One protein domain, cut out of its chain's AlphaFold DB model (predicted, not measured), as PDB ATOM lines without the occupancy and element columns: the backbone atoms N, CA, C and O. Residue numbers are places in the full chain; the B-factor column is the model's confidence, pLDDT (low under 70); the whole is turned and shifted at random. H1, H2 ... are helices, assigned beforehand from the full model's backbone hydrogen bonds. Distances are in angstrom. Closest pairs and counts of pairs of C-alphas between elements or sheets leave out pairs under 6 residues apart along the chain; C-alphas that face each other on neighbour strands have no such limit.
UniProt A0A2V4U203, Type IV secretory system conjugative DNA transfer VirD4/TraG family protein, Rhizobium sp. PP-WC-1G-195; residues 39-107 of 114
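Overview. This is residues 39 to 107 of the 114 residues of the protein "Type IV secretory system conjugative DNA transfer VirD4/TraG family protein" of Rhizobium sp. PP-WC-1G-195 (UniProt A0A2V4U203). One long helix, H3, forms the spine of a flat body, with H2 crossing it on one side and the shorter H4 on the other, both at a steep slant. The very short H1 packs on H2, and residues 66 to 71, of which 70 and 71 belong to H3, stick out at one end. The printed part has 69 residues with four named helices, in the order H1, H2, H3, H4, and no named strand; its class is all helix. It is compact, with a radius of gyration of the C-alphas of 12.1 A, and spans 38 by 32 by 16 A.

Along the chain. H1, residues 40 to 43, begins at C-alpha 40 (-147.657, 210.060, -28.926) and is 6.1 A long. H2, residues 51 to 62, measures 17.3 A. H3, residues 70 to 89, runs 29.1 A from C-alpha 70 (-150.446, 190.118, -14.852). H4, residues 97 to 105, measures 12.1 A and ends at C-alpha 105 (-134.566, 203.790, -16.657).

Arrangement. H3 touches H2 with residues 77 to 85 alone, at a steep tilt of 51 degrees, opposite ways; their closest C-alphas, of Ala 56 and Asn 81, are 5.1 A apart. H3 touches H4 with residues 80 to 87 alone, at a steep tilt of 55 degrees, opposite ways; the closest C-alphas, of Leu 83 and Val 100, are 5.8 A apart. H2 and H4 are apart. H2 touches H1 with residues 54 to 58 alone, closest at the C-alphas of Ile 43 and Asp 54, 7.2 A. H1 is close to but not clearly touching H3, where the closest C-alphas, of Met 41 and Leu 88, are 7.6 A apart. Every O i to N i+4 pair is within hydrogen-bond range in H3 and H4, and 7 of 8 are in H2; H1 is too short for such a pair.

Size, cuts and confidence. The C-alphas farthest apart, of Arg 68 and Pro 91, are 38.1 A apart. The printed part has no cut, and its three links between helices are short. The model's mean pLDDT over the printed part is 94.1, and no printed residue is under 70.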
ATOM      1  N   ASN A  39    -145.300 212.745 -31.901       95.38
ATOM      2  CA  ASN A  39    -145.204 212.613 -30.454       95.38
ATOM      3  C   ASN A  39    -146.492 211.976 -29.914       95.38
ATOM      4  O   ASN A  39    -147.528 212.637 -29.889       95.38
ATOM      5  N   PRO A  40    -146.458 210.720 -29.434       95.44
ATOM      6  CA  PRO A  40    -147.657 210.060 -28.926       95.44
ATOM      7  C   PRO A  40    -148.309 210.764 -27.734       95.44
ATOM      8  O   PRO A  40    -149.493 210.565 -27.510       95.44
ATOM      9  N   MET A  41    -147.575 211.591 -26.983       97.00
ATOM     10  CA  MET A  41    -148.153 212.353 -25.870       97.00
ATOM     11  C   MET A  41    -149.138 213.439 -26.329       97.00
ATOM     12  O   MET A  41    -149.959 213.872 -25.525       97.00
ATOM     13  N   ASP A  42    -149.105 213.842 -27.603       95.69
ATOM     14  CA  ASP A  42    -149.998 214.873 -28.148       95.69
ATOM     15  C   ASP A  42    -151.463 214.405 -28.232       95.69
ATOM     16  O   ASP A  42    -152.360 215.226 -28.416       95.69
ATOM     17  N   ILE A  43    -151.732 213.101 -28.069       95.25
ATOM     18  CA  ILE A  43    -153.104 212.573 -27.993       95.25
ATOM     19  C   ILE A  43    -153.795 212.918 -26.670       95.25
ATOM     20  O   ILE A  43    -155.017 212.821 -26.584       95.25
ATOM     21  N   ILE A  44    -153.028 213.290 -25.637       97.88
ATOM     22  CA  ILE A  44    -153.554 213.544 -24.298       97.88
ATOM     23  C   ILE A  44    -154.191 214.929 -24.253       97.88
ATOM     24  O   ILE A  44    -153.527 215.953 -24.442       97.88
ATOM     25  N   ARG A  45    -155.487 214.979 -23.933       97.56
ATOM     26  CA  ARG A  45    -156.248 216.229 -23.813       97.56
ATOM     27  C   ARG A  45    -155.971 216.903 -22.471       97.56
ATOM     28  O   ARG A  45    -156.788 216.860 -21.548       97.56
ATOM     29  N   LYS A  46    -154.798 217.537 -22.377       96.31
ATOM     30  CA  LYS A  46    -154.322 218.226 -21.172       96.31
ATOM     31  C   LYS A  46    -155.318 219.287 -20.674       96.31
ATOM     32  O   LYS A  46    -155.825 220.081 -21.462       96.31
ATOM     33  N   GLY A  47    -155.556 219.327 -19.365       96.06
ATOM     34  CA  GLY A  47    -156.458 220.252 -18.679       96.06
ATOM     35  C   GLY A  47    -157.937 219.867 -18.753       96.06
ATOM     36  O   GLY A  47    -158.785 220.630 -18.294       96.06
ATOM     37  N   THR A  48    -158.268 218.712 -19.337       98.00
ATOM     38  CA  THR A  48    -159.647 218.219 -19.444       98.00
ATOM     39  C   THR A  48    -159.913 217.093 -18.449       98.00
ATOM     40  O   THR A  48    -158.987 216.480 -17.923       98.00
ATOM     41  N   GLN A  49    -161.188 216.764 -18.233       97.38
ATOM     42  CA  GLN A  49    -161.584 215.619 -17.402       97.38
ATOM     43  C   GLN A  49    -161.046 214.280 -17.939       97.38
ATOM     44  O   GLN A  49    -160.923 213.332 -17.175       97.38
ATOM     45  N   SER A  50    -160.696 214.208 -19.229       97.94
ATOM     46  CA  SER A  50    -160.150 213.005 -19.865       97.94
ATOM     47  C   SER A  50    -158.630 212.875 -19.754       97.94
ATOM     48  O   SER A  50    -158.090 211.880 -20.219       97.94
ATOM     49  N   GLU A  51    -157.919 213.845 -19.169       98.12
ATOM     50  CA  GLU A  51    -156.449 213.844 -19.144       98.12
ATOM     51  C   GLU A  51    -155.868 212.567 -18.513       98.12
ATOM     52  O   GLU A  51    -154.960 211.954 -19.079       98.12
ATOM     53  N   ALA A  52    -156.415 212.145 -17.368       97.19
ATOM     54  CA  ALA A  52    -155.970 210.947 -16.660       97.19
ATOM     55  C   ALA A  52    -156.256 209.661 -17.455       97.19
ATOM     56  O   ALA A  52    -155.408 208.769 -17.509       97.19
ATOM     57  N   ASP A  53    -157.417 209.589 -18.108       98.00
ATOM     58  CA  ASP A  53    -157.826 208.430 -18.906       98.00
ATOM     59  C   ASP A  53    -157.015 208.318 -20.204       98.00
ATOM     60  O   ASP A  53    -156.620 207.220 -20.603       98.00
ATOM     61  N   ASP A  54    -156.719 209.449 -20.850       98.31
ATOM     62  CA  ASP A  54    -155.885 209.507 -22.051       98.31
ATOM     63  C   ASP A  54    -154.444 209.066 -21.734       98.31
ATOM     64  O   ASP A  54    -153.843 208.298 -22.490       98.31
ATOM     65  N   ALA A  55    -153.890 209.505 -20.595       98.19
ATOM     66  CA  ALA A  55    -152.566 209.088 -20.137       98.19
ATOM     67  C   ALA A  55    -152.516 207.591 -19.785       98.19
ATOM     68  O   ALA A  55    -151.581 206.896 -20.196       98.19
ATOM     69  N   ALA A  56    -153.543 207.071 -19.105       97.56
ATOM     70  CA  ALA A  56    -153.663 205.647 -18.797       97.56
ATOM     71  C   ALA A  56    -153.797 204.796 -20.071       97.56
ATOM     72  O   ALA A  56    -153.168 203.742 -20.193       97.56
ATOM     73  N   SER A  57    -154.563 205.282 -21.049       97.31
ATOM     74  CA  SER A  57    -154.714 204.643 -22.359       97.31
ATOM     75  C   SER A  57    -153.397 204.620 -23.135       97.31
ATOM     76  O   SER A  57    -153.056 203.603 -23.728       97.31
ATOM     77  N   LEU A  58    -152.613 205.701 -23.102       97.44
ATOM     78  CA  LEU A  58    -151.280 205.709 -23.711       97.44
ATOM     79  C   LEU A  58    -150.325 204.738 -23.000       97.44
ATOM     80  O   LEU A  58    -149.576 204.025 -23.665       97.44
ATOM     81  N   ALA A  59    -150.357 204.690 -21.666       97.12
ATOM     82  CA  ALA A  59    -149.513 203.797 -20.875       97.12
ATOM     83  C   ALA A  59    -149.788 202.315 -21.175       97.12
ATOM     84  O   ALA A  59    -148.846 201.535 -21.317       97.12
ATOM     85  N   SER A  60    -151.059 201.929 -21.319       94.81
ATOM     86  CA  SER A  60    -151.436 200.537 -21.594       94.81
ATOM     87  C   SER A  60    -150.949 200.049 -22.962       94.81
ATOM     88  O   SER A  60    -150.548 198.897 -23.086       94.81
ATOM     89  N   LEU A  61    -150.877 200.929 -23.969       94.69
ATOM     90  CA  LEU A  61    -150.320 200.603 -25.290       94.69
ATOM     91  C   LEU A  61    -148.817 200.277 -25.258       94.69
ATOM     92  O   LEU A  61    -148.301 199.673 -26.198       94.69
ATOM     93  N   MET A  62    -148.099 200.699 -24.211       93.00
ATOM     94  CA  MET A  62    -146.649 200.508 -24.085       93.00
ATOM     95  C   MET A  62    -146.264 199.215 -23.360       93.00
ATOM     96  O   MET A  62    -145.099 198.816 -23.410       93.00
ATOM     97  N   VAL A  63    -147.214 198.564 -22.689       91.94
ATOM     98  CA  VAL A  63    -146.990 197.307 -21.972       91.94
ATOM     99  C   VAL A  63    -147.482 196.163 -22.846       91.94
ATOM    100  O   VAL A  63    -148.631 196.146 -23.275       91.94
ATOM    101  N   LYS A  64    -146.606 195.195 -23.127       89.88
ATOM    102  CA  LYS A  64    -146.986 193.960 -23.816       89.88
ATOM    103  C   LYS A  64    -147.350 192.915 -22.757       89.88
ATOM    104  O   LYS A  64    -146.431 192.462 -22.081       89.88
ATOM    105  N   PRO A  65    -148.620 192.493 -22.642       85.06
ATOM    106  CA  PRO A  65    -149.003 191.481 -21.668       85.06
ATOM    107  C   PRO A  65    -148.378 190.126 -22.017       85.06
ATOM    108  O   PRO A  65    -148.421 189.717 -23.182       85.06
ATOM    109  N   ASP A  66    -147.842 189.419 -21.022       81.88
ATOM    110  CA  ASP A  66    -147.367 188.027 -21.178       81.88
ATOM    111  C   ASP A  66    -148.275 187.012 -20.456       81.88
ATOM    112  O   ASP A  66    -148.110 185.799 -20.569       81.88
ATOM    113  N   GLY A  67    -149.268 187.491 -19.696       74.44
ATOM    114  CA  GLY A  67    -150.310 186.674 -19.058       74.44
ATOM    115  C   GLY A  67    -149.839 185.789 -17.897       74.44
ATOM    116  O   GLY A  67    -150.655 185.369 -17.082       74.44
ATOM    117  N   ARG A  68    -148.534 185.530 -17.778       72.69
ATOM    118  CA  ARG A  68    -147.925 184.764 -16.682       72.69
ATOM    119  C   ARG A  68    -147.810 185.564 -15.389       72.69
ATOM    120  O   ARG A  68    -147.917 184.987 -14.313       72.69
ATOM    121  N   GLU A  69    -147.631 186.877 -15.497       78.19
ATOM    122  CA  GLU A  69    -147.421 187.771 -14.359       78.19
ATOM    123  C   GLU A  69    -148.223 189.075 -14.506       78.19
ATOM    124  O   GLU A  69    -147.671 190.174 -14.478       78.19
ATOM    125  N   SER A  70    -149.550 188.964 -14.637       82.88
ATOM    126  CA  SER A  70    -150.446 190.118 -14.852       82.88
ATOM    127  C   SER A  70    -150.268 191.244 -13.826       82.88
ATOM    128  O   SER A  70    -150.420 192.414 -14.158       82.88
ATOM    129  N   HIS A  71    -149.868 190.914 -12.594       88.62
ATOM    130  CA  HIS A  71    -149.555 191.917 -11.581       88.62
ATOM    131  C   HIS A  71    -148.423 192.861 -12.008       88.62
ATOM    132  O   HIS A  71    -148.512 194.063 -11.767       88.62
ATOM    133  N   TRP A  72    -147.354 192.344 -12.620       90.62
ATOM    134  CA  TRP A  72    -146.238 193.179 -13.064       90.62
ATOM    135  C   TRP A  72    -146.614 194.020 -14.277       90.62
ATOM    136  O   TRP A  72    -146.213 195.182 -14.336       90.62
ATOM    137  N   ASP A  73    -147.445 193.488 -15.173       91.81
ATOM    138  CA  ASP A  73    -148.004 194.244 -16.296       91.81
ATOM    139  C   ASP A  73    -148.832 195.443 -15.787       91.81
ATOM    140  O   ASP A  73    -148.598 196.588 -16.189       91.81
ATOM    141  N   ASP A  74    -149.719 195.216 -14.811       91.69
ATOM    142  CA  ASP A  74    -150.551 196.260 -14.197       91.69
ATOM    143  C   ASP A  74    -149.711 197.313 -13.457       91.69
ATOM    144  O   ASP A  74    -149.969 198.523 -13.531       91.69
ATOM    145  N   LYS A  75    -148.670 196.870 -12.737       93.69
ATOM    146  CA  LYS A  75    -147.731 197.767 -12.048       93.69
ATOM    147  C   LYS A  75    -146.920 198.597 -13.038       93.69
ATOM    148  O   LYS A  75    -146.751 199.794 -12.802       93.69
ATOM    149  N   ALA A  76    -146.459 198.005 -14.138       94.06
ATOM    150  CA  ALA A  76    -145.731 198.708 -15.188       94.06
ATOM    151  C   ALA A  76    -146.611 199.768 -15.864       94.06
ATOM    152  O   ALA A  76    -146.182 200.915 -16.002       94.06
ATOM    153  N   ALA A  77    -147.858 199.428 -16.205       95.56
ATOM    154  CA  ALA A  77    -148.811 200.375 -16.782       95.56
ATOM    155  C   ALA A  77    -149.118 201.531 -15.815       95.56
ATOM    156  O   ALA A  77    -149.093 202.697 -16.212       95.56
ATOM    157  N   SER A  78    -149.327 201.231 -14.528       96.50
ATOM    158  CA  SER A  78    -149.564 202.246 -13.490       96.50
ATOM    159  C   SER A  78    -148.372 203.192 -13.315       96.50
ATOM    160  O   SER A  78    -148.552 204.407 -13.211       96.50
ATOM    161  N   LEU A  79    -147.147 202.652 -13.318       97.06
ATOM    162  CA  LEU A  79    -145.925 203.451 -13.246       97.06
ATOM    163  C   LEU A  79    -145.780 204.349 -14.479       97.06
ATOM    164  O   LEU A  79    -145.544 205.547 -14.340       97.06
ATOM    165  N   LEU A  80    -145.951 203.793 -15.683       97.69
ATOM    166  CA  LEU A  80    -145.873 204.556 -16.928       97.69
ATOM    167  C   LEU A  80    -146.924 205.667 -16.978       97.69
ATOM    168  O   LEU A  80    -146.581 206.781 -17.360       97.69
ATOM    169  N   ASN A  81    -148.157 205.408 -16.532       98.25
ATOM    170  CA  ASN A  81    -149.204 206.425 -16.442       98.25
ATOM    171  C   ASN A  81    -148.763 207.612 -15.564       98.25
ATOM    172  O   ASN A  81    -148.807 208.763 -15.997       98.25
ATOM    173  N   ALA A  82    -148.242 207.335 -14.362       98.25
ATOM    174  CA  ALA A  82    -147.741 208.377 -13.466       98.25
ATOM    175  C   ALA A  82    -146.585 209.185 -14.092       98.25
ATOM    176  O   ALA A  82    -146.569 210.415 -14.011       98.25
ATOM    177  N   LEU A  83    -145.639 208.515 -14.760       98.19
ATOM    178  CA  LEU A  83    -144.513 209.178 -15.428       98.19
ATOM    179  C   LEU A  83    -144.948 210.005 -16.648       98.19
ATOM    180  O   LEU A  83    -144.389 211.076 -16.884       98.19
ATOM    181  N   ILE A  84    -145.944 209.539 -17.406       98.25
ATOM    182  CA  ILE A  84    -146.544 210.272 -18.529       98.25
ATOM    183  C   ILE A  84    -147.221 211.546 -18.021       98.25
ATOM    184  O   ILE A  84    -146.943 212.622 -18.550       98.25
ATOM    185  N   LEU A  85    -148.049 211.453 -16.974       98.12
ATOM    186  CA  LEU A  85    -148.714 212.613 -16.367       98.12
ATOM    187  C   LEU A  85    -147.709 213.622 -15.805       98.12
ATOM    188  O   LEU A  85    -147.875 214.829 -15.995       98.12
ATOM    189  N   HIS A  86    -146.642 213.142 -15.162       97.75
ATOM    190  CA  HIS A  86    -145.560 214.003 -14.697       97.75
ATOM    191  C   HIS A  86    -144.884 214.723 -15.876       97.75
ATOM    192  O   HIS A  86    -144.857 215.952 -15.911       97.75
ATOM    193  N   ALA A  87    -144.440 213.986 -16.901       97.62
ATOM    194  CA  ALA A  87    -143.806 214.566 -18.085       97.62
ATOM    195  C   ALA A  87    -144.732 215.525 -18.858       97.62
ATOM    196  O   ALA A  87    -144.249 216.484 -19.451       97.62
ATOM    197  N   LEU A  88    -146.052 215.310 -18.842       97.69
ATOM    198  CA  LEU A  88    -147.046 216.200 -19.453       97.69
ATOM    199  C   LEU A  88    -147.085 217.586 -18.781       97.69
ATOM    200  O   LEU A  88    -147.411 218.590 -19.429       97.69
ATOM    201  N   HIS A  89    -146.751 217.658 -17.492       96.62
ATOM    202  CA  HIS A  89    -146.731 218.893 -16.702       96.62
ATOM    203  C   HIS A  89    -145.387 219.617 -16.697       96.62
ATOM    204  O   HIS A  89    -145.339 220.794 -16.351       96.62
ATOM    205  N   GLU A  90    -144.342 218.973 -17.200       96.94
ATOM    206  CA  GLU A  90    -143.041 219.586 -17.440       96.94
ATOM    207  C   GLU A  90    -143.076 220.611 -18.603       96.94
ATOM    208  O   GLU A  90    -144.081 220.730 -19.337       96.94
ATOM    209  N   PRO A  91    -141.991 221.392 -18.800       96.31
ATOM    210  CA  PRO A  91    -141.842 222.271 -19.956       96.31
ATOM    211  C   PRO A  91    -142.115 221.542 -21.272       96.31
ATOM    212  O   PRO A  91    -141.800 220.364 -21.414       96.31
ATOM    213  N   THR A  92    -142.665 222.244 -22.266       93.75
ATOM    214  CA  THR A  92    -143.116 221.639 -23.534       93.75
ATOM    215  C   THR A  92    -142.037 220.797 -24.225       93.75
ATOM    216  O   THR A  92    -142.344 219.727 -24.740       93.75
ATOM    217  N   ALA A  93    -140.766 221.209 -24.158       94.38
ATOM    218  CA  ALA A  93    -139.637 220.452 -24.710       94.38
ATOM    219  C   ALA A  93    -139.431 219.069 -24.053       94.38
ATOM    220  O   ALA A  93    -138.882 218.156 -24.668       94.38
ATOM    221  N   SER A  94    -139.889 218.899 -22.813       94.31
ATOM    222  CA  SER A  94    -139.798 217.658 -22.044       94.31
ATOM    223  C   SER A  94    -141.020 216.754 -22.212       94.31
ATOM    224  O   SER A  94    -140.971 215.616 -21.750       94.31
ATOM    225  N   ARG A  95    -142.085 217.186 -22.898       96.19
ATOM    226  CA  ARG A  95    -143.339 216.425 -23.071       96.19
ATOM    227  C   ARG A  95    -143.219 215.354 -24.155       96.19
ATOM    228  O   ARG A  95    -143.929 215.380 -25.153       96.19
ATOM    229  N   THR A  96    -142.274 214.437 -23.986       96.44
ATOM    230  CA  THR A  96    -141.990 213.368 -24.948       96.44
ATOM    231  C   THR A  96    -141.805 212.031 -24.243       96.44
ATOM    232  O   THR A  96    -141.345 211.968 -23.098       96.44
ATOM    233  N   LEU A  97    -142.054 210.934 -24.964       95.44
ATOM    234  CA  LEU A  97    -141.749 209.590 -24.458       95.44
ATOM    235  C   LEU A  97    -140.251 209.385 -24.172       95.44
ATOM    236  O   LEU A  97    -139.890 208.541 -23.354       95.44
ATOM    237  N   ALA A  98    -139.364 210.185 -24.774       94.88
ATOM    238  CA  ALA A  98    -137.945 210.176 -24.428       94.88
ATOM    239  C   ALA A  98    -137.708 210.623 -22.975       94.88
ATOM    240  O   ALA A  98    -136.857 210.049 -22.293       94.88
ATOM    241  N   SER A  99    -138.464 211.607 -22.480       96.06
ATOM    242  CA  SER A  99    -138.417 212.021 -21.073       96.06
ATOM    243  C   SER A  99    -138.988 210.955 -20.148       96.06
ATOM    244  O   SER A  99    -138.345 210.626 -19.155       96.06
ATOM    245  N   VAL A 100    -140.123 210.350 -20.514       96.94
ATOM    246  CA  VAL A 100    -140.718 209.227 -19.765       96.94
ATOM    247  C   VAL A 100    -139.715 208.079 -19.632       96.94
ATOM    248  O   VAL A 100    -139.477 207.587 -18.532       96.94
ATOM    249  N   ARG A 101    -139.029 207.711 -20.723       95.62
ATOM    250  CA  ARG A 101    -137.954 206.710 -20.694       95.62
ATOM    251  C   ARG A 101    -136.819 207.116 -19.751       95.62
ATOM    252  O   ARG A 101    -136.366 206.281 -18.977       95.62
ATOM    253  N   ARG A 102    -136.345 208.370 -19.800       95.19
ATOM    254  CA  ARG A 102    -135.280 208.839 -18.889       95.19
ATOM    255  C   ARG A 102    -135.690 208.737 -17.421       95.19
ATOM    256  O   ARG A 102    -134.848 208.401 -16.601       95.19
ATOM    257  N   LEU A 103    -136.953 209.002 -17.095       95.19
ATOM    258  CA  LEU A 103    -137.470 208.848 -15.735       95.19
ATOM    259  C   LEU A 103    -137.552 207.374 -15.320       95.19
ATOM    260  O   LEU A 103    -137.209 207.040 -14.193       95.19
ATOM    261  N   ALA A 104    -137.967 206.495 -16.235       93.81
ATOM    262  CA  ALA A 104    -138.150 205.075 -15.950       93.81
ATOM    263  C   ALA A 104    -136.829 204.303 -15.781       93.81
ATOM    264  O   ALA A 104    -136.735 203.438 -14.916       93.81
ATOM    265  N   VAL A 105    -135.816 204.582 -16.613       92.50
ATOM    266  CA  VAL A 105    -134.566 203.790 -16.657       92.50
ATOM    267  C   VAL A 105    -133.288 204.611 -16.458       92.50
ATOM    268  O   VAL A 105    -132.187 204.070 -16.550       92.50
ATOM    269  N   GLY A 106    -133.407 205.914 -16.197       88.69
ATOM    270  CA  GLY A 106    -132.274 206.830 -16.070       88.69
ATOM    271  C   GLY A 106    -131.706 207.316 -17.411       88.69
ATOM    272  O   GLY A 106    -132.208 207.028 -18.504       88.69
ATOM    273  N   THR A 107    -130.630 208.101 -17.339       80.31
ATOM    274  CA  THR A 107    -129.888 208.546 -18.525       80.31
ATOM    275  C   THR A 107    -129.073 207.394 -19.114       80.31
ATOM    276  O   THR A 107    -128.429 206.668 -18.353       80.31
TER     277      THR A 107